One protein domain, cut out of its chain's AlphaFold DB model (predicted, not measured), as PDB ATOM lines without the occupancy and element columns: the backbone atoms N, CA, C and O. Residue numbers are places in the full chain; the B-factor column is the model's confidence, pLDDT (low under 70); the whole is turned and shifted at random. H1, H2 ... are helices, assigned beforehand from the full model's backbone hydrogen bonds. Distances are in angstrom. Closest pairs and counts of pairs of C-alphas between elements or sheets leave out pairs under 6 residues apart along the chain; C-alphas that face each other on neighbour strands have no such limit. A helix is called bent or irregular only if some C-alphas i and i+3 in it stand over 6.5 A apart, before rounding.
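What this domain is: This is residues 2 to 61 and 70 to 100 of the 103 residues of an uncharacterized protein of Pelistega indica (UniProt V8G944). H3 and the bent H1 make a narrow V, closed where H1 ends and H3 begins, with H2 beyond. Residues 2 to 25 stick out. The printed part has 91 residues, helices H1, H2, H3 in order and no named strand: all helix, extended, radius of gyration of the C-alphas 21.8 A, spans 77 by 28 by 17 A.

How they stand to each other: H1, residues 2 to 45, assigned as one helix by hydrogen bonds, is bent: arms H1a, to 17, and H1b, from 20, stand at a shallow tilt of 29 degrees. H2, residues 47 to 56, and H1b meet only through their tight link. H3, residues 76 to 99, touches H1b with residues 77 to 81 alone, closest C-alphas Tyr 43 and Ile 77, 7.1 A, opposite ways at a shallow tilt of 34 degrees, only just short of steep. The arms and H2 have every O i to N i+4 pair within hydrogen-bond range, H3 19 of 20.

Where its parts are: C-alpha 2 is at (127.230, 128.372, 236.169), C-alpha 99 at (139.664, 146.276, 212.851); H1b spans 38.0 A, H3 35.4 A.

The domain as a whole: Residues 62 to 69 are cut out; C-alphas 61 and 70 are 11.6 A apart. Asp 58 has pLDDT under 70.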
ATOM      1  N   GLN A   2     126.279 127.678 235.286       95.19
ATOM      2  CA  GLN A   2     127.230 128.372 236.169       95.19
ATOM      3  C   GLN A   2     128.703 128.188 235.761       95.19
ATOM      4  O   GLN A   2     129.458 129.150 235.759       95.19
ATOM      5  N   GLU A   3     129.102 126.979 235.359       97.12
ATOM      6  CA  GLU A   3     130.478 126.686 234.922       97.12
ATOM      7  C   GLU A   3     130.904 127.542 233.725       97.12
ATOM      8  O   GLU A   3     131.958 128.169 233.763       97.12
ATOM      9  N   LYS A   4     130.043 127.656 232.704       97.44
ATOM     10  CA  LYS A   4     130.329 128.483 231.527       97.44
ATOM     11  C   LYS A   4     130.445 129.967 231.881       97.44
ATOM     12  O   LYS A   4     131.300 130.661 231.346       97.44
ATOM     13  N   ILE A   5     129.612 130.455 232.800       97.75
ATOM     14  CA  ILE A   5     129.702 131.841 233.281       97.75
ATOM     15  C   ILE A   5     131.041 132.071 233.993       97.75
ATOM     16  O   ILE A   5     131.706 133.070 233.726       97.75
ATOM     17  N   ASN A   6     131.468 131.140 234.847       98.31
ATOM     18  CA  ASN A   6     132.741 131.244 235.559       98.31
ATOM     19  C   ASN A   6     133.940 131.240 234.596       98.31
ATOM     20  O   ASN A   6     134.860 132.037 234.771       98.31
ATOM     21  N   GLU A   7     133.903 130.389 233.568       98.44
ATOM     22  CA  GLU A   7     134.920 130.324 232.511       98.44
ATOM     23  C   GLU A   7     135.076 131.684 231.812       98.44
ATOM     24  O   GLU A   7     136.173 132.241 231.758       98.44
ATOM     25  N   ILE A   8     133.970 132.277 231.348       98.50
ATOM     26  CA  ILE A   8     134.003 133.583 230.676       98.50
ATOM     27  C   ILE A   8     134.465 134.693 231.629       98.50
ATOM     28  O   ILE A   8     135.249 135.554 231.235       98.50
ATOM     29  N   GLN A   9     134.048 134.671 232.898       98.44
ATOM     30  CA  GLN A   9     134.529 135.635 233.895       98.44
ATOM     31  C   GLN A   9     136.037 135.522 234.140       98.44
ATOM     32  O   GLN A   9     136.703 136.537 234.349       98.44
ATOM     33  N   GLN A  10     136.591 134.310 234.121       98.62
ATOM     34  CA  GLN A  10     138.028 134.106 234.241       98.62
ATOM     35  C   GLN A  10     138.770 134.680 233.030       98.62
ATOM     36  O   GLN A  10     139.734 135.421 233.221       98.62
ATOM     37  N   LEU A  11     138.293 134.409 231.812       98.62
ATOM     38  CA  LEU A  11     138.862 134.975 230.586       98.62
ATOM     39  C   LEU A  11     138.795 136.504 230.582       98.62
ATOM     40  O   LEU A  11     139.778 137.166 230.257       98.62
ATOM     41  N   TYR A  12     137.681 137.082 231.026       98.50
ATOM     42  CA  TYR A  12     137.536 138.531 231.116       98.50
ATOM     43  C   TYR A  12     138.545 139.160 232.087       98.50
ATOM     44  O   TYR A  12     139.168 140.168 231.764       98.50
ATOM     45  N   ARG A  13     138.786 138.538 233.251       98.69
ATOM     46  CA  ARG A  13     139.826 139.002 234.191       98.69
ATOM     47  C   ARG A  13     141.227 138.911 233.594       98.69
ATOM     48  O   ARG A  13     142.026 139.818 233.803       98.69
ATOM     49  N   GLN A  14     141.522 137.839 232.858       98.56
ATOM     50  CA  GLN A  14     142.802 137.705 232.157       98.56
ATOM     51  C   GLN A  14     142.970 138.812 231.116       98.56
ATOM     52  O   GLN A  14     144.008 139.466 231.085       98.56
ATOM     53  N   TRP A  15     141.932 139.076 230.322       98.31
ATOM     54  CA  TRP A  15     141.943 140.139 229.324       98.31
ATOM     55  C   TRP A  15     142.133 141.530 229.947       98.31
ATOM     56  O   TRP A  15     142.962 142.301 229.464       98.31
ATOM     57  N   LEU A  16     141.446 141.830 231.058       98.50
ATOM     58  CA  LEU A  16     141.627 143.082 231.806       98.50
ATOM     59  C   LEU A  16     143.058 143.242 232.334       98.50
ATOM     60  O   LEU A  16     143.611 144.335 232.275       98.50
ATOM     61  N   ALA A  17     143.676 142.161 232.814       98.44
ATOM     62  CA  ALA A  17     145.050 142.191 233.310       98.44
ATOM     63  C   ALA A  17     146.099 142.413 232.201       98.44
ATOM     64  O   ALA A  17     147.228 142.807 232.501       98.44
ATOM     65  N   LEU A  18     145.749 142.158 230.934       98.38
ATOM     66  CA  LEU A  18     146.620 142.418 229.786       98.38
ATOM     67  C   LEU A  18     146.582 143.884 229.339       98.38
ATOM     68  O   LEU A  18     147.614 144.381 228.902       98.38
ATOM     69  N   GLN A  19     145.451 144.583 229.489       97.69
ATOM     70  CA  GLN A  19     145.292 145.966 229.008       97.69
ATOM     71  C   GLN A  19     146.412 146.921 229.461       97.69
ATOM     72  O   GLN A  19     147.074 147.484 228.589       97.69
ATOM     73  N   PRO A  20     146.744 147.042 230.762       98.19
ATOM     74  CA  PRO A  20     147.795 147.969 231.187       98.19
ATOM     75  C   PRO A  20     149.189 147.576 230.674       98.19
ATOM     76  O   PRO A  20     150.042 148.436 230.488       98.19
ATOM     77  N   LYS A  21     149.443 146.283 230.419       98.19
ATOM     78  CA  LYS A  21     150.721 145.831 229.842       98.19
ATOM     79  C   LYS A  21     150.841 146.229 228.375       98.19
ATOM     80  O   LYS A  21     151.920 146.600 227.934       98.19
ATOM     81  N   LEU A  22     149.739 146.147 227.631       97.19
ATOM     82  CA  LEU A  22     149.691 146.563 226.232       97.19
ATOM     83  C   LEU A  22     149.842 148.085 226.107       97.19
ATOM     84  O   LEU A  22     150.566 148.549 225.234       97.19
ATOM     85  N   GLU A  23     149.222 148.853 227.004       97.19
ATOM     86  CA  GLU A  23     149.407 150.307 227.085       97.19
ATOM     87  C   GLU A  23     150.859 150.673 227.421       97.19
ATOM     88  O   GLU A  23     151.457 151.500 226.736       97.19
ATOM     89  N   ALA A  24     151.462 150.005 228.411       98.12
ATOM     90  CA  ALA A  24     152.868 150.207 228.757       98.12
ATOM     91  C   ALA A  24     153.805 149.885 227.581       98.12
ATOM     92  O   ALA A  24     154.688 150.681 227.274       98.12
ATOM     93  N   ALA A  25     153.563 148.783 226.865       97.19
ATOM     94  CA  ALA A  25     154.343 148.420 225.682       97.19
ATOM     95  C   ALA A  25     154.267 149.490 224.576       97.19
ATOM     96  O   ALA A  25     155.246 149.721 223.870       97.19
ATOM     97  N   GLN A  26     153.132 150.186 224.427       96.44
ATOM     98  CA  GLN A  26     153.027 151.304 223.483       96.44
ATOM     99  C   GLN A  26     153.851 152.524 223.911       96.44
ATOM    100  O   GLN A  26     154.399 153.214 223.050       96.44
ATOM    101  N   GLU A  27     153.940 152.810 225.212       97.88
ATOM    102  CA  GLU A  27     154.812 153.879 225.716       97.88
ATOM    103  C   GLU A  27     156.293 153.520 225.560       97.88
ATOM    104  O   GLU A  27     157.081 154.333 225.078       97.88
ATOM    105  N   GLU A  28     156.668 152.281 225.882       98.06
ATOM    106  CA  GLU A  28     158.022 151.766 225.660       98.06
ATOM    107  C   GLU A  28     158.400 151.830 224.175       98.06
ATOM    108  O   GLU A  28     159.499 152.264 223.830       98.06
ATOM    109  N   TRP A  29     157.463 151.499 223.282       97.06
ATOM    110  CA  TRP A  29     157.638 151.654 221.840       97.06
ATOM    111  C   TRP A  29     157.864 153.114 221.429       97.06
ATOM    112  O   TRP A  29     158.784 153.406 220.664       97.06
ATOM    113  N   ARG A  30     157.068 154.058 221.951       97.00
ATOM    114  CA  ARG A  30     157.260 155.495 221.687       97.00
ATOM    115  C   ARG A  30     158.645 155.966 222.119       97.00
ATOM    116  O   ARG A  30     159.286 156.713 221.382       97.00
ATOM    117  N   HIS A  31     159.115 155.515 223.276       97.94
ATOM    118  CA  HIS A  31     160.448 155.844 223.762       97.94
ATOM    119  C   HIS A  31     161.552 155.208 222.899       97.94
ATOM    120  O   HIS A  31     162.487 155.895 222.491       97.94
ATOM    121  N   SER A  32     161.407 153.932 222.527       97.31
ATOM    122  CA  SER A  32     162.311 153.240 221.596       97.31
ATOM    123  C   SER A  32     162.447 153.988 220.263       97.31
ATOM    124  O   SER A  32     163.560 154.182 219.774       97.31
ATOM    125  N   MET A  33     161.343 154.501 219.714       96.69
ATOM    126  CA  MET A  33     161.359 155.307 218.490       96.69
ATOM    127  C   MET A  33     162.175 156.599 218.632       96.69
ATOM    128  O   MET A  33     162.853 156.992 217.683       96.69
ATOM    129  N   GLN A  34     162.136 157.254 219.796       97.69
ATOM    130  CA  GLN A  34     162.937 158.455 220.057       97.69
ATOM    131  C   GLN A  34     164.433 158.128 220.093       97.69
ATOM    132  O   GLN A  34     165.222 158.819 219.452       97.69
ATOM    133  N   ILE A  35     164.809 157.041 220.773       97.94
ATOM    134  CA  ILE A  35     166.196 156.556 220.821       97.94
ATOM    135  C   ILE A  35     166.687 156.218 219.410       97.94
ATOM    136  O   ILE A  35     167.747 156.680 218.991       97.94
ATOM    137  N   MET A  36     165.895 155.460 218.647       97.50
ATOM    138  CA  MET A  36     166.236 155.080 217.278       97.50
ATOM    139  C   MET A  36     166.387 156.303 216.366       97.50
ATOM    140  O   MET A  36     167.257 156.308 215.501       97.50
ATOM    141  N   GLN A  37     165.596 157.361 216.566       97.25
ATOM    142  CA  GLN A  37     165.781 158.601 215.812       97.25
ATOM    143  C   GLN A  37     167.144 159.242 216.100       97.25
ATOM    144  O   GLN A  37     167.815 159.665 215.166       97.25
ATOM    145  N   THR A  38     167.593 159.263 217.357       97.81
ATOM    146  CA  THR A  38     168.935 159.763 217.701       97.81
ATOM    147  C   THR A  38     170.042 158.928 217.054       97.81
ATOM    148  O   THR A  38     171.008 159.486 216.540       97.81
ATOM    149  N   ILE A  39     169.892 157.600 217.029       97.00
ATOM    150  CA  ILE A  39     170.854 156.700 216.371       97.00
ATOM    151  C   ILE A  39     170.881 156.944 214.854       97.00
ATOM    152  O   ILE A  39     171.958 157.025 214.265       97.00
ATOM    153  N   LYS A  40     169.712 157.115 214.222       95.81
ATOM    154  CA  LYS A  40     169.596 157.463 212.796       95.81
ATOM    155  C   LYS A  40     170.258 158.800 212.481       95.81
ATOM    156  O   LYS A  40     171.023 158.878 211.528       95.81
ATOM    157  N   ASP A  41     170.017 159.821 213.301       96.94
ATOM    158  CA  ASP A  41     170.612 161.145 213.112       96.94
ATOM    159  C   ASP A  41     172.148 161.077 213.150       96.94
ATOM    160  O   ASP A  41     172.807 161.696 212.314       96.94
ATOM    161  N   PHE A  42     172.720 160.287 214.069       96.50
ATOM    162  CA  PHE A  42     174.160 160.014 214.100       96.50
ATOM    163  C   PHE A  42     174.631 159.298 212.827       96.50
ATOM    164  O   PHE A  42     175.612 159.716 212.210       96.50
ATOM    165  N   TYR A  43     173.921 158.246 212.412       95.25
ATOM    166  CA  TYR A  43     174.270 157.466 211.226       95.25
ATOM    167  C   TYR A  43     174.288 158.309 209.947       95.25
ATOM    168  O   TYR A  43     175.195 158.194 209.128       95.25
ATOM    169  N   GLU A  44     173.317 159.209 209.801       94.44
ATOM    170  CA  GLU A  44     173.181 160.060 208.620       94.44
ATOM    171  C   GLU A  44     174.185 161.220 208.581       94.44
ATOM    172  O   GLU A  44     174.551 161.672 207.494       94.44
ATOM    173  N   ARG A  45     174.603 161.742 209.741       96.06
ATOM    174  CA  ARG A  45     175.366 163.001 209.817       96.06
ATOM    175  C   ARG A  45     176.831 162.809 210.171       96.06
ATOM    176  O   ARG A  45     177.683 163.473 209.584       96.06
ATOM    177  N   ASP A  46     177.111 161.915 211.111       95.50
ATOM    178  CA  ASP A  46     178.390 161.884 211.819       95.50
ATOM    179  C   ASP A  46     179.152 160.566 211.625       95.50
ATOM    180  O   ASP A  46     180.381 160.549 211.705       95.50
ATOM    181  N   TYR A  47     178.455 159.466 211.328       94.88
ATOM    182  CA  TYR A  47     179.049 158.129 211.252       94.88
ATOM    183  C   TYR A  47     180.276 158.058 210.343       94.88
ATOM    184  O   TYR A  47     181.339 157.627 210.786       94.88
ATOM    185  N   LEU A  48     180.165 158.531 209.096       92.75
ATOM    186  CA  LEU A  48     181.269 158.452 208.135       92.75
ATOM    187  C   LEU A  48     182.496 159.230 208.625       92.75
ATOM    188  O   LEU A  48     183.624 158.775 208.465       92.75
ATOM    189  N   HIS A  49     182.279 160.382 209.262       93.12
ATOM    190  CA  HIS A  49     183.361 161.193 209.803       93.12
ATOM    191  C   HIS A  49     184.143 160.439 210.884       93.12
ATOM    192  O   HIS A  49     185.374 160.397 210.836       93.12
ATOM    193  N   TYR A  50     183.444 159.820 211.837       93.31
ATOM    194  CA  TYR A  50     184.087 159.040 212.894       93.31
ATOM    195  C   TYR A  50     184.709 157.749 212.367       93.31
ATOM    196  O   TYR A  50     185.827 157.419 212.758       93.31
ATOM    197  N   TYR A  51     184.043 157.067 211.436       91.56
ATOM    198  CA  TYR A  51     184.570 155.876 210.775       91.56
ATOM    199  C   TYR A  51     185.918 156.171 210.109       91.56
ATOM    200  O   TYR A  51     186.910 155.492 210.358       91.56
ATOM    201  N   GLU A  52     185.995 157.254 209.333       91.19
ATOM    202  CA  GLU A  52     187.237 157.660 208.683       91.19
ATOM    203  C   GLU A  52     188.334 158.071 209.668       91.19
ATOM    204  O   GLU A  52     189.504 157.815 209.394       91.19
ATOM    205  N   GLN A  53     188.002 158.706 210.797       91.06
ATOM    206  CA  GLN A  53     189.002 159.028 211.819       91.06
ATOM    207  C   GLN A  53     189.601 157.771 212.449       91.06
ATOM    208  O   GLN A  53     190.819 157.692 212.603       91.06
ATOM    209  N   ILE A  54     188.761 156.791 212.782       90.38
ATOM    210  CA  ILE A  54     189.195 155.529 213.387       90.38
ATOM    211  C   ILE A  54     190.080 154.755 212.403       90.38
ATOM    212  O   ILE A  54     191.184 154.355 212.762       90.38
ATOM    213  N   GLU A  55     189.644 154.628 211.148       85.50
ATOM    214  CA  GLU A  55     190.376 153.889 210.115       85.50
ATOM    215  C   GLU A  55     191.673 154.585 209.670       85.50
ATOM    216  O   GLU A  55     192.674 153.928 209.388       85.50
ATOM    217  N   LYS A  56     191.679 155.922 209.562       83.94
ATOM    218  CA  LYS A  56     192.769 156.659 208.890       83.94
ATOM    219  C   LYS A  56     193.728 157.383 209.834       83.94
ATOM    220  O   LYS A  56     194.819 157.735 209.389       83.94
ATOM    221  N   GLN A  57     193.340 157.677 211.076       73.38
ATOM    222  CA  GLN A  57     194.108 158.570 211.961       73.38
ATOM    223  C   GLN A  57     194.731 157.872 213.184       73.38
ATOM    224  O   GLN A  57     195.202 158.564 214.083       73.38
ATOM    225  N   ASP A  58     194.774 156.532 213.202       68.62
ATOM    226  CA  ASP A  58     195.364 155.705 214.280       68.62
ATOM    227  C   ASP A  58     194.850 156.102 215.680       68.62
ATOM    228  O   ASP A  58     195.566 156.111 216.686       68.62
ATOM    229  N   VAL A  59     193.576 156.510 215.737       80.44
ATOM    230  CA  VAL A  59     192.920 156.905 216.981       80.44
ATOM    231  C   VAL A  59     192.509 155.633 217.709       80.44
ATOM    232  O   VAL A  59     191.600 154.922 217.289       80.44
ATOM    233  N   ASN A  60     193.167 155.357 218.832       82.06
ATOM    234  CA  ASN A  60     192.857 154.191 219.650       82.06
ATOM    235  C   ASN A  60     191.598 154.439 220.497       82.06
ATOM    236  O   ASN A  60     191.673 154.909 221.634       82.06
ATOM    237  N   VAL A  61     190.436 154.138 219.917       88.19
ATOM    238  CA  VAL A  61     189.153 154.051 220.624       88.19
ATOM    239  C   VAL A  61     188.772 152.590 220.837       88.19
ATOM    240  O   VAL A  61     188.928 151.750 219.954       88.19
ATOM    241  N   SER A  70     179.241 146.630 217.612       93.50
ATOM    242  CA  SER A  70     179.646 148.029 217.733       93.50
ATOM    243  C   SER A  70     178.868 148.881 216.737       93.50
ATOM    244  O   SER A  70     178.747 148.503 215.571       93.50
ATOM    245  N   ILE A  71     178.427 150.062 217.171       93.38
ATOM    246  CA  ILE A  71     177.776 151.060 216.309       93.38
ATOM    247  C   ILE A  71     178.657 151.511 215.144       93.38
ATOM    248  O   ILE A  71     178.122 152.053 214.190       93.38
ATOM    249  N   MET A  72     179.978 151.307 215.229       94.38
ATOM    250  CA  MET A  72     180.939 151.605 214.162       94.38
ATOM    251  C   MET A  72     181.121 150.454 213.163       94.38
ATOM    252  O   MET A  72     181.934 150.566 212.249       94.38
ATOM    253  N   SER A  73     180.412 149.336 213.341       91.12
ATOM    254  CA  SER A  73     180.401 148.254 212.351       91.12
ATOM    255  C   SER A  73     179.526 148.671 211.170       91.12
ATOM    256  O   SER A  73     178.439 149.203 211.390       91.12
ATOM    257  N   GLU A  74     179.978 148.372 209.949       77.88
ATOM    258  CA  GLU A  74     179.391 148.853 208.685       77.88
ATOM    259  C   GLU A  74     177.863 148.706 208.614       77.88
ATOM    260  O   GLU A  74     177.174 149.662 208.263       77.88
ATOM    261  N   ASP A  75     177.331 147.564 209.058       90.75
ATOM    262  CA  ASP A  75     175.905 147.247 208.933       90.75
ATOM    263  C   ASP A  75     175.110 147.339 210.248       90.75
ATOM    264  O   ASP A  75     173.887 147.236 210.229       90.75
ATOM    265  N   ALA A  76     175.748 147.581 211.402       94.69
ATOM    266  CA  ALA A  76     175.076 147.441 212.704       94.69
ATOM    267  C   ALA A  76     173.857 148.365 212.857       94.69
ATOM    268  O   ALA A  76     172.788 147.940 213.298       94.69
ATOM    269  N   ILE A  77     174.000 149.637 212.475       94.94
ATOM    270  CA  ILE A  77     172.890 150.594 212.538       94.94
ATOM    271  C   ILE A  77     171.880 150.331 211.415       94.94
ATOM    272  O   ILE A  77     170.675 150.442 211.641       94.94
ATOM    273  N   PHE A  78     172.343 149.957 210.220       93.81
ATOM    274  CA  PHE A  78     171.465 149.647 209.093       93.81
ATOM    275  C   PHE A  78     170.519 148.481 209.417       93.81
ATOM    276  O   PHE A  78     169.302 148.607 209.249       93.81
ATOM    277  N   ASP A  79     171.059 147.394 209.967       96.00
ATOM    278  CA  ASP A  79     170.296 146.220 210.384       96.00
ATOM    279  C   ASP A  79     169.303 146.570 211.498       96.00
ATOM    280  O   ASP A  79     168.116 146.259 211.384       96.00
ATOM    281  N   ALA A  80     169.737 147.315 212.521       96.38
ATOM    282  CA  ALA A  80     168.867 147.742 213.619       96.38
ATOM    283  C   ALA A  80     167.684 148.609 213.140       96.38
ATOM    284  O   ALA A  80     166.558 148.490 213.638       96.38
ATOM    285  N   ILE A  81     167.903 149.470 212.139       95.69
ATOM    286  CA  ILE A  81     166.826 150.232 211.495       95.69
ATOM    287  C   ILE A  81     165.844 149.274 210.806       95.69
ATOM    288  O   ILE A  81     164.627 149.435 210.951       95.69
ATOM    289  N   GLY A  82     166.353 148.282 210.073       96.38
ATOM    290  CA  GLY A  82     165.547 147.254 209.416       96.38
ATOM    291  C   GLY A  82     164.680 146.461 210.397       96.38
ATOM    292  O   GLY A  82     163.477 146.302 210.169       96.38
ATOM    293  N   GLU A  83     165.254 146.032 211.520       96.12
ATOM    294  CA  GLU A  83     164.551 145.322 212.593       96.12
ATOM    295  C   GLU A  83     163.410 146.162 213.181       96.12
ATOM    296  O   GLU A  83     162.274 145.680 213.271       96.12
ATOM    297  N   GLN A  84     163.661 147.442 213.483       96.25
ATOM    298  CA  GLN A  84     162.630 148.368 213.967       96.25
ATOM    299  C   GLN A  84     161.476 148.503 212.962       96.25
ATOM    300  O   GLN A  84     160.302 148.498 213.343       96.25
ATOM    301  N   HIS A  85     161.788 148.617 211.668       96.56
ATOM    302  CA  HIS A  85     160.776 148.689 210.614       96.56
ATOM    303  C   HIS A  85     159.949 147.404 210.519       96.56
ATOM    304  O   HIS A  85     158.729 147.474 210.360       96.56
ATOM    305  N   SER A  86     160.595 146.242 210.624       97.31
ATOM    306  CA  SER A  86     159.921 144.942 210.599       97.31
ATOM    307  C   SER A  86     158.949 144.796 211.772       97.31
ATOM    308  O   SER A  86     157.769 144.500 211.572       97.31
ATOM    309  N   LEU A  87     159.405 145.141 212.981       96.94
ATOM    310  CA  LEU A  87     158.576 145.126 214.181       96.94
ATOM    311  C   LEU A  87     157.376 146.076 214.049       96.94
ATOM    312  O   LEU A  87     156.247 145.684 214.340       96.94
ATOM    313  N   ALA A  88     157.576 147.296 213.541       97.00
ATOM    314  CA  ALA A  88     156.483 148.242 213.310       97.00
ATOM    315  C   ALA A  88     155.397 147.668 212.380       97.00
ATOM    316  O   ALA A  88     154.201 147.829 212.640       97.00
ATOM    317  N   TRP A  89     155.796 146.964 211.317       97.38
ATOM    318  CA  TRP A  89     154.856 146.294 210.419       97.38
ATOM    319  C   TRP A  89     154.055 145.196 211.110       97.38
ATOM    320  O   TRP A  89     152.858 145.064 210.846       97.38
ATOM    321  N   ASP A  90     154.675 144.430 212.000       96.31
ATOM    322  CA  ASP A  90     153.977 143.391 212.754       96.31
ATOM    323  C   ASP A  90     152.932 143.983 213.702       96.31
ATOM    324  O   ASP A  90     151.791 143.517 213.716       96.31
ATOM    325  N   TRP A  91     153.252 145.081 214.396       95.69
ATOM    326  CA  TRP A  91     152.275 145.817 215.205       95.69
ATOM    327  C   TRP A  91     151.092 146.329 214.374       95.69
ATOM    328  O   TRP A  91     149.940 146.194 214.792       95.69
ATOM    329  N   ILE A  92     151.349 146.861 213.172       95.81
ATOM    330  CA  ILE A  92     150.287 147.288 212.249       95.81
ATOM    331  C   ILE A  92     149.396 146.102 211.869       95.81
ATOM    332  O   ILE A  92     148.172 146.217 211.915       95.81
ATOM    333  N   ARG A  93     149.984 144.953 211.513       95.56
ATOM    334  CA  ARG A  93     149.228 143.749 211.135       95.56
ATOM    335  C   ARG A  93     148.371 143.229 212.287       95.56
ATOM    336  O   ARG A  93     147.218 142.880 212.048       95.56
ATOM    337  N   LEU A  94     148.901 143.211 213.511       94.62
ATOM    338  CA  LEU A  94     148.155 142.808 214.707       94.62
ATOM    339  C   LEU A  94     146.950 143.720 214.954       94.62
ATOM    340  O   LEU A  94     145.849 143.229 215.189       94.62
ATOM    341  N   GLY A  95     147.136 145.038 214.848       94.38
ATOM    342  CA  GLY A  95     146.032 145.992 214.963       94.38
ATOM    343  C   GLY A  95     144.996 145.813 213.850       94.38
ATOM    344  O   GLY A  95     143.796 145.793 214.124       94.38
ATOM    345  N   MET A  96     145.456 145.614 212.610       95.25
ATOM    346  CA  MET A  96     144.586 145.429 211.447       95.25
ATOM    347  C   MET A  96     143.673 144.209 211.591       95.25
ATOM    348  O   MET A  96     142.493 144.303 211.290       95.25
ATOM    349  N   GLN A  97     144.178 143.093 212.127       93.94
ATOM    350  CA  GLN A  97     143.374 141.884 212.354       93.94
ATOM    351  C   GLN A  97     142.169 142.111 213.280       93.94
ATOM    352  O   GLN A  97     141.197 141.365 213.200       93.94
ATOM    353  N   VAL A  98     142.226 143.115 214.161       92.38
ATOM    354  CA  VAL A  98     141.116 143.460 215.062       92.38
ATOM    355  C   VAL A  98     140.092 144.368 214.377       92.38
ATOM    356  O   VAL A  98     138.901 144.250 214.653       92.38
ATOM    357  N   VAL A  99     140.538 145.279 213.503       93.25
ATOM    358  CA  VAL A  99     139.664 146.276 212.851       93.25
ATOM    359  C   VAL A  99     139.095 145.817 211.507       93.25
ATOM    360  O   VAL A  99     138.027 146.284 211.123       93.25
ATOM    361  N   ASP A 100     139.787 144.911 210.817       92.62
ATOM    362  CA  ASP A 100     139.412 144.324 209.527       92.62
ATOM    363  C   ASP A 100     139.713 142.810 209.541       92.62
ATOM    364  O   ASP A 100     140.697 142.342 208.951       92.62
TER     365      ASP A 100